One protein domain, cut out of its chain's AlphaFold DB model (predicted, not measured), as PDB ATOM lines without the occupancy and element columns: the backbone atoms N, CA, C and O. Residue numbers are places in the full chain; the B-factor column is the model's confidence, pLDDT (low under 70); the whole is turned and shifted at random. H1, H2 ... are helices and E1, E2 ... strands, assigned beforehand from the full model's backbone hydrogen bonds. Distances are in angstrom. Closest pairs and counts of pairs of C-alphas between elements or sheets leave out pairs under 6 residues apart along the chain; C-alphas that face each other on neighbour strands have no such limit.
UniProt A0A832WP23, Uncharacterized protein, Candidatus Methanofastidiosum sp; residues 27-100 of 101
ATOM      1  N   LYS A  27     193.543 171.784 131.233       57.16
ATOM      2  CA  LYS A  27     192.737 171.971 130.011       57.16
ATOM      3  C   LYS A  27     192.458 173.446 129.692       57.16
ATOM      4  O   LYS A  27     192.414 173.821 128.521       57.16
ATOM      5  N   SER A  28     192.300 174.283 130.712       63.19
ATOM      6  CA  SER A  28     192.060 175.724 130.587       63.19
ATOM      7  C   SER A  28     193.341 176.492 130.239       63.19
ATOM      8  O   SER A  28     193.276 177.497 129.528       63.19
ATOM      9  N   LEU A  29     194.512 175.966 130.617       65.69
ATOM     10  CA  LEU A  29     195.820 176.485 130.192       65.69
ATOM     11  C   LEU A  29     195.996 176.462 128.668       65.69
ATOM     12  O   LEU A  29     196.444 177.448 128.084       65.69
ATOM     13  N   LYS A  30     195.540 175.400 127.990       66.62
ATOM     14  CA  LYS A  30     195.581 175.321 126.514       66.62
ATOM     15  C   LYS A  30     194.770 176.436 125.847       66.62
ATOM     16  O   LYS A  30     195.161 176.958 124.803       66.62
ATOM     17  N   TYR A  31     193.657 176.840 126.459       67.12
ATOM     18  CA  TYR A  31     192.858 177.967 125.980       67.12
ATOM     19  C   TYR A  31     193.569 179.312 126.200       67.12
ATOM     20  O   TYR A  31     193.544 180.168 125.310       67.12
ATOM     21  N   ALA A  32     194.250 179.482 127.337       69.69
ATOM     22  CA  ALA A  32     195.075 180.657 127.608       69.69
ATOM     23  C   ALA A  32     196.236 180.783 126.605       69.69
ATOM     24  O   ALA A  32     196.428 181.855 126.032       69.69
ATOM     25  N   PHE A  33     196.937 179.687 126.290       77.81
ATOM     26  CA  PHE A  33     198.013 179.689 125.289       77.81
ATOM     27  C   PHE A  33     197.515 180.147 123.921       77.81
ATOM     28  O   PHE A  33     198.131 181.005 123.292       77.81
ATOM     29  N   LYS A  34     196.344 179.658 123.492       74.88
ATOM     30  CA  LYS A  34     195.731 180.084 122.229       74.88
ATOM     31  C   LYS A  34     195.444 181.589 122.205       74.88
ATOM     32  O   LYS A  34     195.700 182.231 121.191       74.88
ATOM     33  N   LYS A  35     194.942 182.163 123.306       76.19
ATOM     34  CA  LYS A  35     194.710 183.615 123.422       76.19
ATOM     35  C   LYS A  35     196.005 184.427 123.389       76.19
ATOM     36  O   LYS A  35     196.021 185.507 122.811       76.19
ATOM     37  N   LEU A  36     197.072 183.907 123.989       77.56
ATOM     38  CA  LEU A  36     198.385 184.555 124.033       77.56
ATOM     39  C   LEU A  36     199.208 184.344 122.749       77.56
ATOM     40  O   LEU A  36     200.318 184.864 122.643       77.56
ATOM     41  N   ASN A  37     198.674 183.606 121.766       84.38
ATOM     42  CA  ASN A  37     199.393 183.148 120.574       84.38
ATOM     43  C   ASN A  37     200.675 182.366 120.922       84.38
ATOM     44  O   ASN A  37     201.700 182.480 120.248       84.38
ATOM     45  N   TRP A  38     200.615 181.597 122.007       87.81
ATOM     46  CA  TRP A  38     201.660 180.671 122.421       87.81
ATOM     47  C   TRP A  38     201.414 179.298 121.805       87.81
ATOM     48  O   TRP A  38     200.276 178.918 121.512       87.81
ATOM     49  N   LYS A  39     202.492 178.546 121.605       89.44
ATOM     50  CA  LYS A  39     202.467 177.221 120.981       89.44
ATOM     51  C   LYS A  39     203.209 176.218 121.846       89.44
ATOM     52  O   LYS A  39     204.048 176.596 122.654       89.44
ATOM     53  N   ILE A  40     202.902 174.943 121.659       86.56
ATOM     54  CA  ILE A  40     203.631 173.841 122.284       86.56
ATOM     55  C   ILE A  40     204.485 173.202 121.188       86.56
ATOM     56  O   ILE A  40     203.969 172.922 120.105       86.56
ATOM     57  N   SER A  41     205.787 173.055 121.433       86.31
ATOM     58  CA  SER A  41     206.707 172.367 120.524       86.31
ATOM     59  C   SER A  41     206.519 170.848 120.587       86.31
ATOM     60  O   SER A  41     205.875 170.325 121.496       86.31
ATOM     61  N   GLU A  42     207.127 170.121 119.649       82.00
ATOM     62  CA  GLU A  42     207.136 168.648 119.652       82.00
ATOM     63  C   GLU A  42     207.796 168.060 120.917       82.00
ATOM     64  O   GLU A  42     207.442 166.973 121.359       82.00
ATOM     65  N   GLU A  43     208.679 168.822 121.570       84.12
ATOM     66  CA  GLU A  43     209.329 168.474 122.841       84.12
ATOM     67  C   GLU A  43     208.499 168.862 124.082       84.12
ATOM     68  O   GLU A  43     209.016 168.881 125.195       84.12
ATOM     69  N   SER A  44     207.217 169.210 123.922       83.12
ATOM     70  CA  SER A  44     206.334 169.695 125.002       83.12
ATOM     71  C   SER A  44     206.755 171.022 125.655       83.12
ATOM     72  O   SER A  44     206.190 171.405 126.686       83.12
ATOM     73  N   LYS A  45     207.688 171.762 125.039       87.00
ATOM     74  CA  LYS A  45     208.087 173.099 125.497       87.00
ATOM     75  C   LYS A  45     207.068 174.139 125.065       87.00
ATOM     76  O   LYS A  45     206.544 174.086 123.951       87.00
ATOM     77  N   ILE A  46     206.822 175.127 125.914       88.62
ATOM     78  CA  ILE A  46     205.932 176.239 125.578       88.62
ATOM     79  C   ILE A  46     206.752 177.345 124.912       88.62
ATOM     80  O   ILE A  46     207.761 177.795 125.450       88.62
ATOM     81  N   ILE A  47     206.301 177.794 123.746       90.62
ATOM     82  CA  ILE A  47     206.919 178.848 122.948       90.62
ATOM     83  C   ILE A  47     205.991 180.063 122.929       90.62
ATOM     84  O   ILE A  47     204.809 179.944 122.593       90.62
ATOM     85  N   ASP A  48     206.523 181.226 123.291       89.19
ATOM     86  CA  ASP A  48     205.787 182.484 123.298       89.19
ATOM     87  C   ASP A  48     205.517 183.009 121.875       89.19
ATOM     88  O   ASP A  48     205.994 182.487 120.863       89.19
ATOM     89  N   ASN A  49     204.755 184.098 121.783       86.56
ATOM     90  CA  ASN A  49     204.429 184.740 120.509       86.56
ATOM     91  C   ASN A  49     205.641 185.362 119.786       86.56
ATOM     92  O   ASN A  49     205.500 185.808 118.648       86.56
ATOM     93  N   LYS A  50     206.813 185.414 120.428       89.19
ATOM     94  CA  LYS A  50     208.085 185.903 119.879       89.19
ATOM     95  C   LYS A  50     209.028 184.759 119.499       89.19
ATOM     96  O   LYS A  50     210.157 185.029 119.095       89.19
ATOM     97  N   GLY A  51     208.592 183.504 119.620       89.50
ATOM     98  CA  GLY A  51     209.412 182.335 119.310       89.50
ATOM     99  C   GLY A  51     210.407 181.958 120.409       89.50
ATOM    100  O   GLY A  51     211.347 181.217 120.133       89.50
ATOM    101  N   LYS A  52     210.244 182.462 121.639       90.62
ATOM    102  CA  LYS A  52     211.113 182.136 122.778       90.62
ATOM    103  C   LYS A  52     210.480 181.087 123.678       90.62
ATOM    104  O   LYS A  52     209.263 181.057 123.840       90.62
ATOM    105  N   VAL A  53     211.315 180.264 124.306       91.06
ATOM    106  CA  VAL A  53     210.857 179.328 125.338       91.06
ATOM    107  C   VAL A  53     210.319 180.119 126.528       91.06
ATOM    108  O   VAL A  53     210.946 181.066 127.006       91.06
ATOM    109  N   VAL A  54     209.129 179.739 126.978       90.31
ATOM    110  CA  VAL A  54     208.469 180.331 128.135       90.31
ATOM    111  C   VAL A  54     209.149 179.849 129.412       90.31
ATOM    112  O   VAL A  54     209.336 178.653 129.639       90.31
ATOM    113  N   MET A  55     209.479 180.812 130.267       91.56
ATOM    114  CA  MET A  55     210.180 180.604 131.530       91.56
ATOM    115  C   MET A  55     209.274 180.967 132.704       91.56
ATOM    116  O   MET A  55     208.424 181.857 132.591       91.56
ATOM    117  N   CYS A  56     209.499 180.337 133.856       90.25
ATOM    118  CA  CYS A  56     208.910 180.774 135.117       90.25
ATOM    119  C   CYS A  56     209.318 182.218 135.415       90.25
ATOM    120  O   CYS A  56     210.506 182.532 135.454       90.25
ATOM    121  N   GLY A  57     208.342 183.077 135.703       86.56
ATOM    122  CA  GLY A  57     208.578 184.478 136.044       86.56
ATOM    123  C   GLY A  57     209.368 184.695 137.339       86.56
ATOM    124  O   GLY A  57     209.860 185.801 137.531       86.56
ATOM    125  N   ILE A  58     209.498 183.661 138.184       88.00
ATOM    126  CA  ILE A  58     210.185 183.717 139.482       88.00
ATOM    127  C   ILE A  58     211.513 182.946 139.461       88.00
ATOM    128  O   ILE A  58     212.573 183.545 139.601       88.00
ATOM    129  N   CYS A  59     211.486 181.622 139.263       89.94
ATOM    130  CA  CYS A  59     212.701 180.793 139.318       89.94
ATOM    131  C   CYS A  59     213.437 180.654 137.978       89.94
ATOM    132  O   CYS A  59     214.456 179.971 137.916       89.94
ATOM    133  N   ASN A  60     212.917 181.259 136.905       91.19
ATOM    134  CA  ASN A  60     213.518 181.236 135.571       91.19
ATOM    135  C   ASN A  60     213.823 179.818 135.039       91.19
ATOM    136  O   ASN A  60     214.793 179.610 134.316       91.19
ATOM    137  N   LYS A  61     213.000 178.832 135.411       91.50
ATOM    138  CA  LYS A  61     213.022 177.478 134.845       91.50
ATOM    139  C   LYS A  61     212.202 177.443 133.550       91.50
ATOM    140  O   LYS A  61     211.136 178.056 133.508       91.50
ATOM    141  N   GLU A  62     212.665 176.706 132.540       91.38
ATOM    142  CA  GLU A  62     211.855 176.353 131.362       91.38
ATOM    143  C   GLU A  62     210.582 175.617 131.793       91.38
ATOM    144  O   GLU A  62     210.640 174.747 132.666       91.38
ATOM    145  N   LEU A  63     209.440 175.985 131.207       87.94
ATOM    146  CA  LEU A  63     208.150 175.380 131.534       87.94
ATOM    147  C   LEU A  63     207.601 174.551 130.383       87.94
ATOM    148  O   LEU A  63     207.492 175.015 129.243       87.94
ATOM    149  N   ASN A  64     207.150 173.354 130.735       86.25
ATOM    150  CA  ASN A  64     206.331 172.513 129.879       86.25
ATOM    151  C   ASN A  64     204.836 172.777 130.103       86.25
ATOM    152  O   ASN A  64     204.436 173.372 131.107       86.25
ATOM    153  N   GLU A  65     203.987 172.282 129.190       77.56
ATOM    154  CA  GLU A  65     202.526 172.503 129.235       77.56
ATOM    155  C   GLU A  65     201.874 172.129 130.576       77.56
ATOM    156  O   GLU A  65     200.904 172.765 130.985       77.56
ATOM    157  N   ASN A  66     202.435 171.143 131.279       78.94
ATOM    158  CA  ASN A  66     201.897 170.612 132.530       78.94
ATOM    159  C   ASN A  66     202.524 171.242 133.781       78.94
ATOM    160  O   ASN A  66     202.072 170.981 134.890       78.94
ATOM    161  N   GLU A  67     203.569 172.056 133.628       82.69
ATOM    162  CA  GLU A  67     204.296 172.644 134.758       82.69
ATOM    163  C   GLU A  67     203.781 174.031 135.136       82.69
ATOM    164  O   GLU A  67     204.082 174.504 136.232       82.69
ATOM    165  N   ILE A  68     202.999 174.678 134.266       82.44
ATOM    166  CA  ILE A  68     202.361 175.956 134.585       82.44
ATOM    167  C   ILE A  68     201.242 175.726 135.597       82.44
ATOM    168  O   ILE A  68     200.387 174.866 135.418       82.44
ATOM    169  N   THR A  69     201.241 176.527 136.656       77.56
ATOM    170  CA  THR A  69     200.228 176.478 137.722       77.56
ATOM    171  C   THR A  69     199.430 177.767 137.819       77.56
ATOM    172  O   THR A  69     198.237 177.743 138.096       77.56
ATOM    173  N   ALA A  70     200.085 178.900 137.584       76.50
ATOM    174  CA  ALA A  70     199.479 180.218 137.695       76.50
ATOM    175  C   ALA A  70     200.211 181.221 136.797       76.50
ATOM    176  O   ALA A  70     201.239 180.904 136.196       76.50
ATOM    177  N   PHE A  71     199.691 182.443 136.739       79.38
ATOM    178  CA  PHE A  71     200.346 183.590 136.117       79.38
ATOM    179  C   PHE A  71     200.545 184.694 137.153       79.38
ATOM    180  O   PHE A  71     199.734 184.838 138.068       79.38
ATOM    181  N   ILE A  72     201.616 185.476 137.002       74.94
ATOM    182  CA  ILE A  72     201.838 186.683 137.801       74.94
ATOM    183  C   ILE A  72     200.722 187.681 137.459       74.94
ATOM    184  O   ILE A  72     200.571 188.030 136.285       74.94
ATOM    185  N   PRO A  73     199.946 188.165 138.439       67.19
ATOM    186  CA  PRO A  73     198.857 189.099 138.171       67.19
ATOM    187  C   PRO A  73     199.335 190.383 137.491       67.19
ATOM    188  O   PRO A  73     200.421 190.888 137.768       67.19
ATOM    189  N   GLY A  74     198.532 190.892 136.552       66.38
ATOM    190  CA  GLY A  74     198.903 192.049 135.726       66.38
ATOM    191  C   GLY A  74     199.992 191.762 134.683       66.38
ATOM    192  O   GLY A  74     200.427 192.673 133.982       66.38
ATOM    193  N   SER A  75     200.427 190.507 134.546       70.19
ATOM    194  CA  SER A  75     201.484 190.081 133.634       70.19
ATOM    195  C   SER A  75     201.088 188.803 132.889       70.19
ATOM    196  O   SER A  75     200.252 188.024 133.333       70.19
ATOM    197  N   SER A  76     201.713 188.559 131.737       73.25
ATOM    198  CA  SER A  76     201.603 187.280 131.017       73.25
ATOM    199  C   SER A  76     202.690 186.283 131.432       73.25
ATOM    200  O   SER A  76     202.890 185.283 130.751       73.25
ATOM    201  N   LYS A  77     203.433 186.553 132.514       81.12
ATOM    202  CA  LYS A  77     204.489 185.663 133.014       81.12
ATOM    203  C   LYS A  77     203.882 184.485 133.788       81.12
ATOM    204  O   LYS A  77     203.186 184.730 134.772       81.12
ATOM    205  N   PRO A  78     204.153 183.232 133.397       84.94
ATOM    206  CA  PRO A  78     203.662 182.058 134.104       84.94
ATOM    207  C   PRO A  78     204.553 181.679 135.286       84.94
ATOM    208  O   PRO A  78     205.707 182.098 135.388       84.94
ATOM    209  N   ILE A  79     204.011 180.850 136.171       86.19
ATOM    210  CA  ILE A  79     204.640 180.370 137.400       86.19
ATOM    211  C   ILE A  79     204.573 178.840 137.405       86.19
ATOM    212  O   ILE A  79     203.552 178.260 137.024       86.19
ATOM    213  N   CYS A  80     205.661 178.189 137.824       87.56
ATOM    214  CA  CYS A  80     205.720 176.736 137.958       87.56
ATOM    215  C   CYS A  80     205.045 176.222 139.239       87.56
ATOM    216  O   CYS A  80     204.741 176.995 140.143       87.56
ATOM    217  N   GLN A  81     204.911 174.899 139.358       83.12
ATOM    218  CA  GLN A  81     204.341 174.210 140.530       83.12
ATOM    219  C   GLN A  81     205.130 174.370 141.850       83.12
ATOM    220  O   GLN A  81     204.751 173.773 142.854       83.12
ATOM    221  N   ASN A  82     206.225 175.142 141.891       83.94
ATOM    222  CA  ASN A  82     206.980 175.350 143.130       83.94
ATOM    223  C   ASN A  82     206.197 176.277 144.093       83.94
ATOM    224  O   ASN A  82     205.948 177.435 143.733       83.94
ATOM    225  N   PRO A  83     205.871 175.829 145.325       79.56
ATOM    226  CA  PRO A  83     205.174 176.643 146.323       79.56
ATOM    227  C   PRO A  83     205.851 177.985 146.622       79.56
ATOM    228  O   PRO A  83     205.166 178.987 146.801       79.56
ATOM    229  N   GLU A  84     207.185 178.045 146.623       80.19
ATOM    230  CA  GLU A  84     207.923 179.295 146.841       80.19
ATOM    231  C   GLU A  84     207.658 180.307 145.726       80.19
ATOM    232  O   GLU A  84     207.465 181.492 145.987       80.19
ATOM    233  N   CYS A  85     207.590 179.839 144.474       83.38
ATOM    234  CA  CYS A  85     207.279 180.701 143.336       83.38
ATOM    235  C   CYS A  85     205.850 181.245 143.424       83.38
ATOM    236  O   CYS A  85     205.607 182.396 143.066       83.38
ATOM    237  N   PHE A  86     204.919 180.441 143.939       78.69
ATOM    238  CA  PHE A  86     203.549 180.872 144.187       78.69
ATOM    239  C   PHE A  86     203.470 181.928 145.302       78.69
ATOM    240  O   PHE A  86     202.857 182.977 145.108       78.69
ATOM    241  N   ILE A  87     204.143 181.703 146.437       78.44
ATOM    242  CA  ILE A  87     204.205 182.664 147.552       78.44
ATOM    243  C   ILE A  87     204.813 183.993 147.091       78.44
ATOM    244  O   ILE A  87     204.259 185.054 147.369       78.44
ATOM    245  N   LEU A  88     205.920 183.949 146.345       75.12
ATOM    246  CA  LEU A  88     206.581 185.151 145.839       75.12
ATOM    247  C   LEU A  88     205.688 185.944 144.881       75.12
ATOM    248  O   LEU A  88     205.635 187.168 144.981       75.12
ATOM    249  N   ALA A  89     204.939 185.263 144.013       73.75
ATOM    250  CA  ALA A  89     203.978 185.927 143.142       73.75
ATOM    251  C   ALA A  89     202.868 186.636 143.933       73.75
ATOM    252  O   ALA A  89     202.519 187.767 143.601       73.75
ATOM    253  N   LEU A  90     202.358 186.024 145.008       72.25
ATOM    254  CA  LEU A  90     201.399 186.677 145.908       72.25
ATOM    255  C   LEU A  90     202.017 187.895 146.614       72.25
ATOM    256  O   LEU A  90     201.373 188.937 146.718       72.25
ATOM    257  N   CYS A  91     203.275 187.809 147.056       71.44
ATOM    258  CA  CYS A  91     203.978 188.945 147.661       71.44
ATOM    259  C   CYS A  91     204.168 190.119 146.687       71.44
ATOM    260  O   CYS A  91     204.073 191.276 147.100       71.44
ATOM    261  N   GLU A  92     204.431 189.856 145.402       67.38
ATOM    262  CA  GLU A  92     204.493 190.913 144.382       67.38
ATOM    263  C   GLU A  92     203.144 191.631 144.212       67.38
ATOM    264  O   GLU A  92     203.132 192.845 144.001       67.38
ATOM    265  N   MET A  93     202.015 190.929 144.370       66.38
ATOM    266  CA  MET A  93     200.683 191.550 144.311       66.38
ATOM    267  C   MET A  93     200.469 192.582 145.417       66.38
ATOM    268  O   MET A  93     199.939 193.661 145.156       66.38
ATOM    269  N   GLU A  94     200.857 192.259 146.652       60.81
ATOM    270  CA  GLU A  94     200.674 193.161 147.797       60.81
ATOM    271  C   GLU A  94     201.495 194.446 147.619       60.81
ATOM    272  O   GLU A  94     200.967 195.543 147.791       60.81
ATOM    273  N   LYS A  95     202.735 194.336 147.119       61.00
ATOM    274  CA  LYS A  95     203.574 195.506 146.800       61.00
ATOM    275  C   LYS A  95     202.985 196.390 145.697       61.00
ATOM    276  O   LYS A  95     203.116 197.612 145.749       61.00
ATOM    277  N   GLN A  96     202.342 195.805 144.683       59.53
ATOM    278  CA  GLN A  96     201.698 196.587 143.618       59.53
ATOM    279  C   GLN A  96     200.488 197.382 144.129       59.53
ATOM    280  O   GLN A  96     200.235 198.476 143.630       59.53
ATOM    281  N   LYS A  97     199.772 196.884 145.145       57.56
ATOM    282  CA  LYS A  97     198.671 197.627 145.780       57.56
ATOM    283  C   LYS A  97     199.163 198.840 146.573       57.56
ATOM    284  O   LYS A  97     198.462 199.844 146.619       57.56
ATOM    285  N   GLU A  98     200.349 198.764 147.178       55.88
ATOM    286  CA  GLU A  98     200.924 199.870 147.958       55.88
ATOM    287  C   GLU A  98     201.426 201.027 147.081       55.88
ATOM    288  O   GLU A  98     201.256 202.181 147.453       55.88
ATOM    289  N   ASN A  99     201.973 200.745 145.895       52.28
ATOM    290  CA  ASN A  99     202.483 201.779 144.977       52.28
ATOM    291  C   ASN A  99     201.394 202.561 144.220       52.28
ATOM    292  O   ASN A  99     201.699 203.551 143.559       52.28
ATOM    293  N   HIS A 100     200.138 202.114 144.277       50.22
ATOM    294  CA  HIS A 100     198.994 202.779 143.644       50.22
ATOM    295  C   HIS A 100     198.121 203.561 144.645       50.22
ATOM    296  O   HIS A 100     196.980 203.901 144.327       50.22
TER     297      HIS A 100
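This is residues 27 to 100 of the 101 residues of an uncharacterized protein of Candidatus Methanofastidiosum sp (UniProt A0A832WP23). A small antiparallel hairpin of two short strands, E1 and E2, lies between the two ends of an elongated model: H2 runs outward from it to one end, with residues 83 to 89 near the hairpin, while H1 lies toward the other end together with much of a long looping stretch, residues 36 to 67. Within that stretch residues 39 to 40 pair with residues 46 to 47, antiparallel, and the loop near Cys 56 passes beside E2. The printed part has 74 residues, with two named helices and two named strands in the order H1, E1, E2, H2; the class is mixed, helices and strands, and under half of the residues are in named elements. The whole is compact by its radius of gyration of the C-alphas, 12.7 A, and spans 42 by 22 by 22 A.

E1 is residues 68 to 71, 8.0 A from first to last C-alpha, and begins at C-alpha 68 at (202.361, 175.956, 134.585). E2 is residues 78 to 80, 6.9 A long in the same sense. H2 is residues 83 to 98, 23.7 A from first to last C-alpha, and ends at C-alpha 98 at (200.924, 199.870, 147.958). H1 is residues 27 to 35, 13.5 A long, and begins at C-alpha 27 at (192.737, 171.971, 130.011).

E1 and E2 are antiparallel neighbours and form a hairpin, with 139 degrees between their directions. The C-alphas of Phe 71 and Pro 78 face each other at 4.2 A. N 69 and O 79 are within hydrogen-bond range at 2.9 A, and so are N 79 and O 70 at 2.8 A. The closest C-alphas of E2 and H2 are those of Ile 79 and Cys 85, 6.5 A apart. The closest of E1 and H2 are those of Ala 70 and Phe 86, 7.7 A apart. The closest of H1 and E1 are those of Leu 29 and Ile 68, 7.9 A apart. H1 is apart from E2 and from H2. In H2 every O i to N i+4 pair is within hydrogen-bond range; in H1 4 of 5 are.

The two C-alphas farthest apart are those of Glu 42 and Glu 98, at 42.6 A. The printed part has no cut. The link from H1 to E1 is long, with 32 residues; the link from E1 to E2 is short, with 6, and the link from E2 to H2 is tight, with 2. The mean pLDDT of the printed part is 78.4, and residues 27 to 32, 73 to 74 and 92 to 100 are under 70.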